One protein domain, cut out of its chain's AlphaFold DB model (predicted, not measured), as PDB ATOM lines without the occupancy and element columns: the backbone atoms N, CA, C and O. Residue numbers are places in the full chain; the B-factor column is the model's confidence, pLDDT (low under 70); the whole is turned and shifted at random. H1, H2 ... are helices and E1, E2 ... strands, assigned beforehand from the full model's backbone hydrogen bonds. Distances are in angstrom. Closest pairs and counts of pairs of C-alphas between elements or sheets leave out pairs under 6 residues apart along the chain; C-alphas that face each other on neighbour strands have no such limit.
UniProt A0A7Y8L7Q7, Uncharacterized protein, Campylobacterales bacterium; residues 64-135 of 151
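This is residues 64 to 135 of the 151 residues of an uncharacterized protein of Campylobacterales bacterium (UniProt A0A7Y8L7Q7). A small twisted sheet of four strands makes the body, with the short helix H3 over one face; the longer helix H2 leads away from it as an arm, and residues 64 to 69, with H1, stick out at the far end. You have 72 printed residues with three named helices, then four named strands, E1 to E4, in an antiparallel meander, each strand the neighbour of the one before. The class is mixed, and the whole is loose, with a radius of gyration of the C-alphas of 14.3 A and spans of 48 by 22 by 18 A, the arm making the length.

Find C-alpha 65 at (376.190, 332.583, 333.242), where H1 begins; it ends at 68. H2 runs from 72 to 85, 19.9 A, and H3 from 90 to 96, 10.2 A. Then come E1, residues 100 to 105, 14.4 A; E2, 112 to 117, 16.0 A; E3, 122 to 126, 13.4 A; and E4, 132 to 134, ending at C-alpha 134, (351.265, 337.501, 307.006).

Look first at the hairpins of the sheet, where backbone N and O atoms are within hydrogen-bond range: N 104 and O 114 at 2.8 A between E1 and E2, N 113 and O 125 at 2.8 A between E2 and E3, and N 124 and O 133 at 2.9 A between E3 and E4. The sheet is only just strongly twisted, up to 4.1 A off its best plane. H3 is on it at a height of 8.6 A, across the strands, at 78 degrees to E2 on the local plane; its closest C-alphas to E1 are those of Lys 94 and Ala 100, 5.7 A. H2 only grazes the sheet with residues 80 to 84; Asn 83 and Ile 105 are its closest C-alphas to E1, 6.8 A. H1 and H2 are apart. Every O i to N i+4 pair is within hydrogen-bond range in H2, 2 of 3 in H3; H1 is too short for one.

The two C-alphas farthest apart, those of Pro 64 and Asn 119, are 49.2 A apart. The printed part has no cut and no long link. Mean pLDDT of the printed part is 85.5; look for values under 70 at residues 65 to 68.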
ATOM      1  N   PRO A  64     374.863 330.665 337.444       75.62
ATOM      2  CA  PRO A  64     376.075 330.793 336.657       75.62
ATOM      3  C   PRO A  64     375.738 331.172 335.208       75.62
ATOM      4  O   PRO A  64     374.844 330.561 334.613       75.62
ATOM      5  N   PRO A  65     376.485 332.102 334.589       68.25
ATOM      6  CA  PRO A  65     376.190 332.583 333.242       68.25
ATOM      7  C   PRO A  65     376.194 331.460 332.197       68.25
ATOM      8  O   PRO A  65     375.456 331.544 331.225       68.25
ATOM      9  N   MET A  66     376.941 330.374 332.426       65.38
ATOM     10  CA  MET A  66     376.967 329.198 331.544       65.38
ATOM     11  C   MET A  66     375.645 328.413 331.497       65.38
ATOM     12  O   MET A  66     375.393 327.705 330.529       65.38
ATOM     13  N   ILE A  67     374.809 328.501 332.538       67.81
ATOM     14  CA  ILE A  67     373.491 327.841 332.565       67.81
ATOM     15  C   ILE A  67     372.459 328.685 331.806       67.81
ATOM     16  O   ILE A  67     371.513 328.158 331.227       67.81
ATOM     17  N   ILE A  68     372.650 330.002 331.808       69.38
ATOM     18  CA  ILE A  68     371.716 330.971 331.232       69.38
ATOM     19  C   ILE A  68     372.014 331.181 329.750       69.38
ATOM     20  O   ILE A  68     371.100 331.287 328.934       69.38
ATOM     21  N   PHE A  69     373.299 331.208 329.407       75.88
ATOM     22  CA  PHE A  69     373.791 331.405 328.059       75.88
ATOM     23  C   PHE A  69     374.539 330.154 327.633       75.88
ATOM     24  O   PHE A  69     375.679 329.908 328.034       75.88
ATOM     25  N   LEU A  70     373.871 329.357 326.805       79.44
ATOM     26  CA  LEU A  70     374.548 328.291 326.091       79.44
ATOM     27  C   LEU A  70     375.624 328.900 325.182       79.44
ATOM     28  O   LEU A  70     375.430 329.996 324.649       79.44
ATOM     29  N   PRO A  71     376.738 328.192 324.942       83.19
ATOM     30  CA  PRO A  71     377.675 328.598 323.911       83.19
ATOM     31  C   PRO A  71     376.934 328.761 322.571       83.19
ATOM     32  O   PRO A  71     376.157 327.869 322.212       83.19
ATOM     33  N   PRO A  72     377.201 329.832 321.798       81.75
ATOM     34  CA  PRO A  72     376.545 330.085 320.515       81.75
ATOM     35  C   PRO A  72     376.442 328.878 319.562       81.75
ATOM     36  O   PRO A  72     375.361 328.679 319.006       81.75
ATOM     37  N   PRO A  73     377.484 328.028 319.382       83.38
ATOM     38  CA  PRO A  73     377.352 326.854 318.514       83.38
ATOM     39  C   PRO A  73     376.297 325.863 319.023       83.38
ATOM     40  O   PRO A  73     375.477 325.383 318.246       83.38
ATOM     41  N   MET A  74     376.242 325.618 320.336       82.62
ATOM     42  CA  MET A  74     375.249 324.708 320.913       82.62
ATOM     43  C   MET A  74     373.836 325.294 320.856       82.62
ATOM     44  O   MET A  74     372.869 324.556 320.686       82.62
ATOM     45  N   GLU A  75     373.688 326.614 320.990       84.56
ATOM     46  CA  GLU A  75     372.378 327.256 320.862       84.56
ATOM     47  C   GLU A  75     371.812 327.129 319.438       84.56
ATOM     48  O   GLU A  75     370.617 326.849 319.271       84.56
ATOM     49  N   ALA A  76     372.661 327.293 318.420       84.38
ATOM     50  CA  ALA A  76     372.278 327.103 317.025       84.38
ATOM     51  C   ALA A  76     371.834 325.654 316.767       84.38
ATOM     52  O   ALA A  76     370.736 325.430 316.250       84.38
ATOM     53  N   ASP A  77     372.620 324.676 317.223       86.56
ATOM     54  CA  ASP A  77     372.314 323.252 317.050       86.56
ATOM     55  C   ASP A  77     371.009 322.849 317.745       86.56
ATOM     56  O   ASP A  77     370.172 322.148 317.167       86.56
ATOM     57  N   LEU A  78     370.770 323.337 318.967       86.81
ATOM     58  CA  LEU A  78     369.510 323.092 319.669       86.81
ATOM     59  C   LEU A  78     368.317 323.737 318.964       86.81
ATOM     60  O   LEU A  78     367.228 323.161 318.952       86.81
ATOM     61  N   THR A  79     368.504 324.920 318.386       85.88
ATOM     62  CA  THR A  79     367.453 325.604 317.626       85.88
ATOM     63  C   THR A  79     367.086 324.807 316.380       85.88
ATOM     64  O   THR A  79     365.906 324.544 316.147       85.88
ATOM     65  N   LEU A  80     368.083 324.337 315.628       88.00
ATOM     66  CA  LEU A  80     367.882 323.487 314.454       88.00
ATOM     67  C   LEU A  80     367.199 322.165 314.822       88.00
ATOM     68  O   LEU A  80     366.223 321.778 314.179       88.00
ATOM     69  N   CYS A  81     367.661 321.511 315.889       88.75
ATOM     70  CA  CYS A  81     367.081 320.267 316.389       88.75
ATOM     71  C   CYS A  81     365.606 320.444 316.771       88.75
ATOM     72  O   CYS A  81     364.748 319.691 316.304       88.75
ATOM     73  N   LYS A  82     365.279 321.481 317.556       88.50
ATOM     74  CA  LYS A  82     363.892 321.782 317.941       88.50
ATOM     75  C   LYS A  82     363.016 322.095 316.733       88.50
ATOM     76  O   LYS A  82     361.902 321.583 316.646       88.50
ATOM     77  N   ASN A  83     363.520 322.881 315.789       90.19
ATOM     78  CA  ASN A  83     362.783 323.220 314.577       90.19
ATOM     79  C   ASN A  83     362.529 321.993 313.694       90.19
ATOM     80  O   ASN A  83     361.461 321.880 313.103       90.19
ATOM     81  N   ALA A  84     363.473 321.054 313.615       88.12
ATOM     82  CA  ALA A  84     363.271 319.797 312.902       88.12
ATOM     83  C   ALA A  84     362.250 318.895 313.616       88.12
ATOM     84  O   ALA A  84     361.358 318.348 312.967       88.12
ATOM     85  N   LEU A  85     362.348 318.778 314.944       89.50
ATOM     86  CA  LEU A  85     361.479 317.928 315.761       89.50
ATOM     87  C   LEU A  85     360.021 318.402 315.759       89.50
ATOM     88  O   LEU A  85     359.102 317.594 315.659       89.50
ATOM     89  N   HIS A  86     359.807 319.714 315.863       89.56
ATOM     90  CA  HIS A  86     358.477 320.320 315.933       89.56
ATOM     91  C   HIS A  86     357.959 320.792 314.573       89.56
ATOM     92  O   HIS A  86     356.953 321.508 314.518       89.56
ATOM     93  N   LYS A  87     358.624 320.406 313.476       90.81
ATOM     94  CA  LYS A  87     358.214 320.793 312.131       90.81
ATOM     95  C   LYS A  87     356.817 320.235 311.833       90.81
ATOM     96  O   LYS A  87     356.637 319.015 311.833       90.81
ATOM     97  N   PRO A  88     355.824 321.085 311.528       88.94
ATOM     98  CA  PRO A  88     354.488 320.603 311.232       88.94
ATOM     99  C   PRO A  88     354.471 319.888 309.878       88.94
ATOM    100  O   PRO A  88     354.961 320.394 308.866       88.94
ATOM    101  N   THR A  89     353.867 318.701 309.849       91.31
ATOM    102  CA  THR A  89     353.663 317.940 308.614       91.31
ATOM    103  C   THR A  89     352.771 318.717 307.652       91.31
ATOM    104  O   THR A  89     351.788 319.341 308.062       91.31
ATOM    105  N   LEU A  90     353.051 318.604 306.351       89.81
ATOM    106  CA  LEU A  90     352.253 319.230 305.293       89.81
ATOM    107  C   LEU A  90     350.754 318.905 305.418       89.81
ATOM    108  O   LEU A  90     349.915 319.759 305.160       89.81
ATOM    109  N   GLU A  91     350.403 317.690 305.841       89.44
ATOM    110  CA  GLU A  91     349.012 317.273 306.059       89.44
ATOM    111  C   GLU A  91     348.316 318.077 307.160       89.44
ATOM    112  O   GLU A  91     347.180 318.513 306.983       89.44
ATOM    113  N   ASN A  92     349.003 318.320 308.280       90.00
ATOM    114  CA  ASN A  92     348.464 319.119 309.379       90.00
ATOM    115  C   ASN A  92     348.317 320.578 308.965       90.00
ATOM    116  O   ASN A  92     347.289 321.195 309.236       90.00
ATOM    117  N   VAL A  93     349.292 321.095 308.217       90.50
ATOM    118  CA  VAL A  93     349.197 322.435 307.644       90.50
ATOM    119  C   VAL A  93     348.031 322.534 306.662       90.50
ATOM    120  O   VAL A  93     347.293 323.510 306.714       90.50
ATOM    121  N   LYS A  94     347.795 321.518 305.825       90.81
ATOM    122  CA  LYS A  94     346.685 321.495 304.860       90.81
ATOM    123  C   LYS A  94     345.299 321.449 305.500       90.81
ATOM    124  O   LYS A  94     344.349 321.932 304.887       90.81
ATOM    125  N   LYS A  95     345.169 320.909 306.717       90.56
ATOM    126  CA  LYS A  95     343.906 320.950 307.477       90.56
ATOM    127  C   LYS A  95     343.496 322.391 307.788       90.56
ATOM    128  O   LYS A  95     342.331 322.735 307.613       90.56
ATOM    129  N   THR A  96     344.455 323.225 308.183       87.38
ATOM    130  CA  THR A  96     344.229 324.648 308.486       87.38
ATOM    131  C   THR A  96     344.244 325.506 307.217       87.38
ATOM    132  O   THR A  96     343.375 326.349 307.009       87.38
ATOM    133  N   TYR A  97     345.204 325.252 306.327       87.81
ATOM    134  CA  TYR A  97     345.465 325.993 305.096       87.81
ATOM    135  C   TYR A  97     345.404 325.056 303.889       87.81
ATOM    136  O   TYR A  97     346.420 324.532 303.433       87.81
ATOM    137  N   LYS A  98     344.209 324.879 303.317       87.12
ATOM    138  CA  LYS A  98     343.963 323.968 302.176       87.12
ATOM    139  C   LYS A  98     344.867 324.220 300.961       87.12
ATOM    140  O   LYS A  98     345.118 323.310 300.170       87.12
ATOM    141  N   ASP A  99     345.375 325.441 300.829       89.88
ATOM    142  CA  ASP A  99     346.243 325.868 299.734       89.88
ATOM    143  C   ASP A  99     347.736 325.855 300.070       89.88
ATOM    144  O   ASP A  99     348.524 326.429 299.322       89.88
ATOM    145  N   ALA A 100     348.150 325.206 301.159       88.88
ATOM    146  CA  ALA A 100     349.561 325.054 301.491       88.88
ATOM    147  C   ALA A 100     350.298 324.152 300.482       88.88
ATOM    148  O   ALA A 100     349.847 323.051 300.145       88.88
ATOM    149  N   VAL A 101     351.449 324.641 300.018       90.81
ATOM    150  CA  VAL A 101     352.327 324.008 299.025       90.81
ATOM    151  C   VAL A 101     353.601 323.494 299.684       90.81
ATOM    152  O   VAL A 101     353.922 322.320 299.520       90.81
ATOM    153  N   SER A 102     354.295 324.346 300.443       90.12
ATOM    154  CA  SER A 102     355.520 323.988 301.164       90.12
ATOM    155  C   SER A 102     355.489 324.483 302.604       90.12
ATOM    156  O   SER A 102     354.773 325.435 302.937       90.12
ATOM    157  N   VAL A 103     356.264 323.799 303.443       90.75
ATOM    158  CA  VAL A 103     356.522 324.159 304.836       90.75
ATOM    159  C   VAL A 103     358.027 324.093 305.043       90.75
ATOM    160  O   VAL A 103     358.625 323.011 305.018       90.75
ATOM    161  N   ASP A 104     358.612 325.256 305.268       91.12
ATOM    162  CA  ASP A 104     360.042 325.468 305.421       91.12
ATOM    163  C   ASP A 104     360.331 326.029 306.819       91.12
ATOM    164  O   ASP A 104     359.457 326.596 307.477       91.12
ATOM    165  N   ILE A 105     361.547 325.814 307.314       90.25
ATOM    166  CA  ILE A 105     361.967 326.334 308.620       90.25
ATOM    167  C   ILE A 105     362.388 327.790 308.416       90.25
ATOM    168  O   ILE A 105     363.120 328.086 307.473       90.25
ATOM    169  N   ALA A 106     361.920 328.703 309.270       87.56
ATOM    170  CA  ALA A 106     362.454 330.056 309.284       87.56
ATOM    171  C   ALA A 106     363.812 330.030 309.996       87.56
ATOM    172  O   ALA A 106     363.891 329.729 311.186       87.56
ATOM    173  N   GLU A 107     364.877 330.299 309.246       79.44
ATOM    174  CA  GLU A 107     366.236 330.374 309.783       79.44
ATOM    175  C   GLU A 107     366.301 331.413 310.913       79.44
ATOM    176  O   GLU A 107     365.591 332.416 310.877       79.44
ATOM    177  N   GLU A 108     367.113 331.139 311.938       77.50
ATOM    178  CA  GLU A 108     367.342 332.004 313.115       77.50
ATOM    179  C   GLU A 108     366.170 332.147 314.108       77.50
ATOM    180  O   GLU A 108     366.362 332.662 315.211       77.50
ATOM    181  N   PHE A 109     364.976 331.629 313.796       83.00
ATOM    182  CA  PHE A 109     363.826 331.669 314.704       83.00
ATOM    183  C   PHE A 109     363.504 330.293 315.294       83.00
ATOM    184  O   PHE A 109     363.445 329.282 314.594       83.00
ATOM    185  N   LYS A 110     363.245 330.253 316.605       84.69
ATOM    186  CA  LYS A 110     362.781 329.047 317.308       84.69
ATOM    187  C   LYS A 110     361.284 328.845 317.050       84.69
ATOM    188  O   LYS A 110     360.493 329.761 317.252       84.69
ATOM    189  N   GLU A 111     360.916 327.639 316.620       85.06
ATOM    190  CA  GLU A 111     359.539 327.176 316.386       85.06
ATOM    191  C   GLU A 111     358.723 327.997 315.376       85.06
ATOM    192  O   GLU A 111     357.490 327.988 315.417       85.06
ATOM    193  N   LEU A 112     359.396 328.685 314.451       90.31
ATOM    194  CA  LEU A 112     358.755 329.471 313.404       90.31
ATOM    195  C   LEU A 112     358.925 328.795 312.042       90.31
ATOM    196  O   LEU A 112     360.033 328.474 311.609       90.31
ATOM    197  N   TYR A 113     357.808 328.613 311.345       91.31
ATOM    198  CA  TYR A 113     357.749 327.909 310.071       91.31
ATOM    199  C   TYR A 113     357.172 328.806 308.991       91.31
ATOM    200  O   TYR A 113     356.119 329.425 309.164       91.31
ATOM    201  N   LYS A 114     357.857 328.837 307.853       91.75
ATOM    202  CA  LYS A 114     357.406 329.503 306.642       91.75
ATOM    203  C   LYS A 114     356.489 328.562 305.872       91.75
ATOM    204  O   LYS A 114     356.887 327.472 305.471       91.75
ATOM    205  N   ILE A 115     355.261 328.995 305.638       91.94
ATOM    206  CA  ILE A 115     354.250 328.262 304.886       91.94
ATOM    207  C   ILE A 115     353.986 329.019 303.591       91.94
ATOM    208  O   ILE A 115     353.556 330.175 303.605       91.94
ATOM    209  N   THR A 116     354.215 328.349 302.465       90.75
ATOM    210  CA  THR A 116     353.952 328.911 301.138       90.75
ATOM    211  C   THR A 116     352.597 328.429 300.649       90.75
ATOM    212  O   THR A 116     352.378 327.223 300.516       90.75
ATOM    213  N   LEU A 117     351.683 329.352 300.353       90.12
ATOM    214  CA  LEU A 117     350.395 329.022 299.739       90.12
ATOM    215  C   LEU A 117     350.469 329.086 298.209       90.12
ATOM    216  O   LEU A 117     351.285 329.814 297.642       90.12
ATOM    217  N   LYS A 118     349.537 328.405 297.529       88.19
ATOM    218  CA  LYS A 118     349.399 328.410 296.055       88.19
ATOM    219  C   LYS A 118     349.365 329.816 295.454       88.19
ATOM    220  O   LYS A 118     349.900 330.044 294.375       88.19
ATOM    221  N   ASN A 119     348.806 330.777 296.187       84.94
ATOM    222  CA  ASN A 119     348.698 332.174 295.765       84.94
ATOM    223  C   ASN A 119     350.007 332.976 295.927       84.94
ATOM    224  O   ASN A 119     349.966 334.205 295.918       84.94
ATOM    225  N   LYS A 120     351.158 332.310 296.121       77.56
ATOM    226  CA  LYS A 120     352.469 332.925 296.413       77.56
ATOM    227  C   LYS A 120     352.453 333.840 297.645       77.56
ATOM    228  O   LYS A 120     353.245 334.775 297.744       77.56
ATOM    229  N   LYS A 121     351.521 333.591 298.568       84.94
ATOM    230  CA  LYS A 121     351.502 334.226 299.885       84.94
ATOM    231  C   LYS A 121     352.382 333.413 300.821       84.94
ATOM    232  O   LYS A 121     352.295 332.186 300.826       84.94
ATOM    233  N   GLU A 122     353.196 334.114 301.593       89.31
ATOM    234  CA  GLU A 122     354.077 333.531 302.597       89.31
ATOM    235  C   GLU A 122     353.527 333.875 303.979       89.31
ATOM    236  O   GLU A 122     353.286 335.048 304.291       89.31
ATOM    237  N   LEU A 123     353.295 332.843 304.782       89.38
ATOM    238  CA  LEU A 123     352.862 332.961 306.168       89.38
ATOM    239  C   LEU A 123     353.963 332.440 307.076       89.38
ATOM    240  O   LEU A 123     354.579 331.423 306.774       89.38
ATOM    241  N   TYR A 124     354.174 333.108 308.200       90.50
ATOM    242  CA  TYR A 124     355.077 332.639 309.243       90.50
ATOM    243  C   TYR A 124     354.244 332.223 310.437       90.50
ATOM    244  O   TYR A 124     353.587 333.060 311.050       90.50
ATOM    245  N   CYS A 125     354.241 330.932 310.733       90.25
ATOM    246  CA  CYS A 125     353.386 330.337 311.747       90.25
ATOM    247  C   CYS A 125     354.207 329.607 312.801       90.25
ATOM    248  O   CYS A 125     355.278 329.077 312.503       90.25
ATOM    249  N   ASN A 126     353.673 329.530 314.017       91.19
ATOM    250  CA  ASN A 126     354.245 328.674 315.051       91.19
ATOM    251  C   ASN A 126     353.987 327.177 314.765       91.19
ATOM    252  O   ASN A 126     353.163 326.823 313.917       91.19
ATOM    253  N   SER A 127     354.640 326.294 315.528       85.19
ATOM    254  CA  SER A 127     354.448 324.830 315.480       85.19
ATOM    255  C   SER A 127     352.982 324.386 315.595       85.19
ATOM    256  O   SER A 127     352.571 323.417 314.959       85.19
ATOM    257  N   SER A 128     352.174 325.108 316.373       83.94
ATOM    258  CA  SER A 128     350.753 324.815 316.608       83.94
ATOM    259  C   SER A 128     349.801 325.411 315.564       83.94
ATOM    260  O   SER A 128     348.598 325.180 315.660       83.94
ATOM    261  N   LEU A 129     350.301 326.193 314.599       83.81
ATOM    262  CA  LEU A 129     349.508 326.943 313.613       83.81
ATOM    263  C   LEU A 129     348.465 327.900 314.228       83.81
ATOM    264  O   LEU A 129     347.524 328.306 313.550       83.81
ATOM    265  N   SER A 130     348.606 328.254 315.509       82.00
ATOM    266  CA  SER A 130     347.648 329.101 316.236       82.00
ATOM    267  C   SER A 130     347.914 330.586 316.015       82.00
ATOM    268  O   SER A 130     346.993 331.402 315.996       82.00
ATOM    269  N   THR A 131     349.185 330.936 315.838       81.81
ATOM    270  CA  THR A 131     349.655 332.297 315.600       81.81
ATOM    271  C   THR A 131     350.418 332.325 314.293       81.81
ATOM    272  O   THR A 131     351.423 331.633 314.128       81.81
ATOM    273  N   CYS A 132     349.906 333.116 313.355       85.31
ATOM    274  CA  CYS A 132     350.461 333.257 312.022       85.31
ATOM    275  C   CYS A 132     350.550 334.733 311.646       85.31
ATOM    276  O   CYS A 132     349.610 335.501 311.854       85.31
ATOM    277  N   LEU A 133     351.685 335.114 311.078       84.12
ATOM    278  CA  LEU A 133     351.974 336.454 310.595       84.12
ATOM    279  C   LEU A 133     351.992 336.424 309.069       84.12
ATOM    280  O   LEU A 133     352.736 335.652 308.459       84.12
ATOM    281  N   GLU A 134     351.176 337.272 308.446       80.75
ATOM    282  CA  GLU A 134     351.265 337.501 307.006       80.75
ATOM    283  C   GLU A 134     352.361 338.527 306.726       80.75
ATOM    284  O   GLU A 134     352.320 339.651 307.242       80.75
ATOM    285  N   VAL A 135     353.305 338.195 305.846       71.75
ATOM    286  CA  VAL A 135     354.244 339.203 305.350       71.75
ATOM    287  C   VAL A 135     353.511 340.077 304.340       71.75
ATOM    288  O   VAL A 135     353.430 339.778 303.147       71.75
TER     289      VAL A 135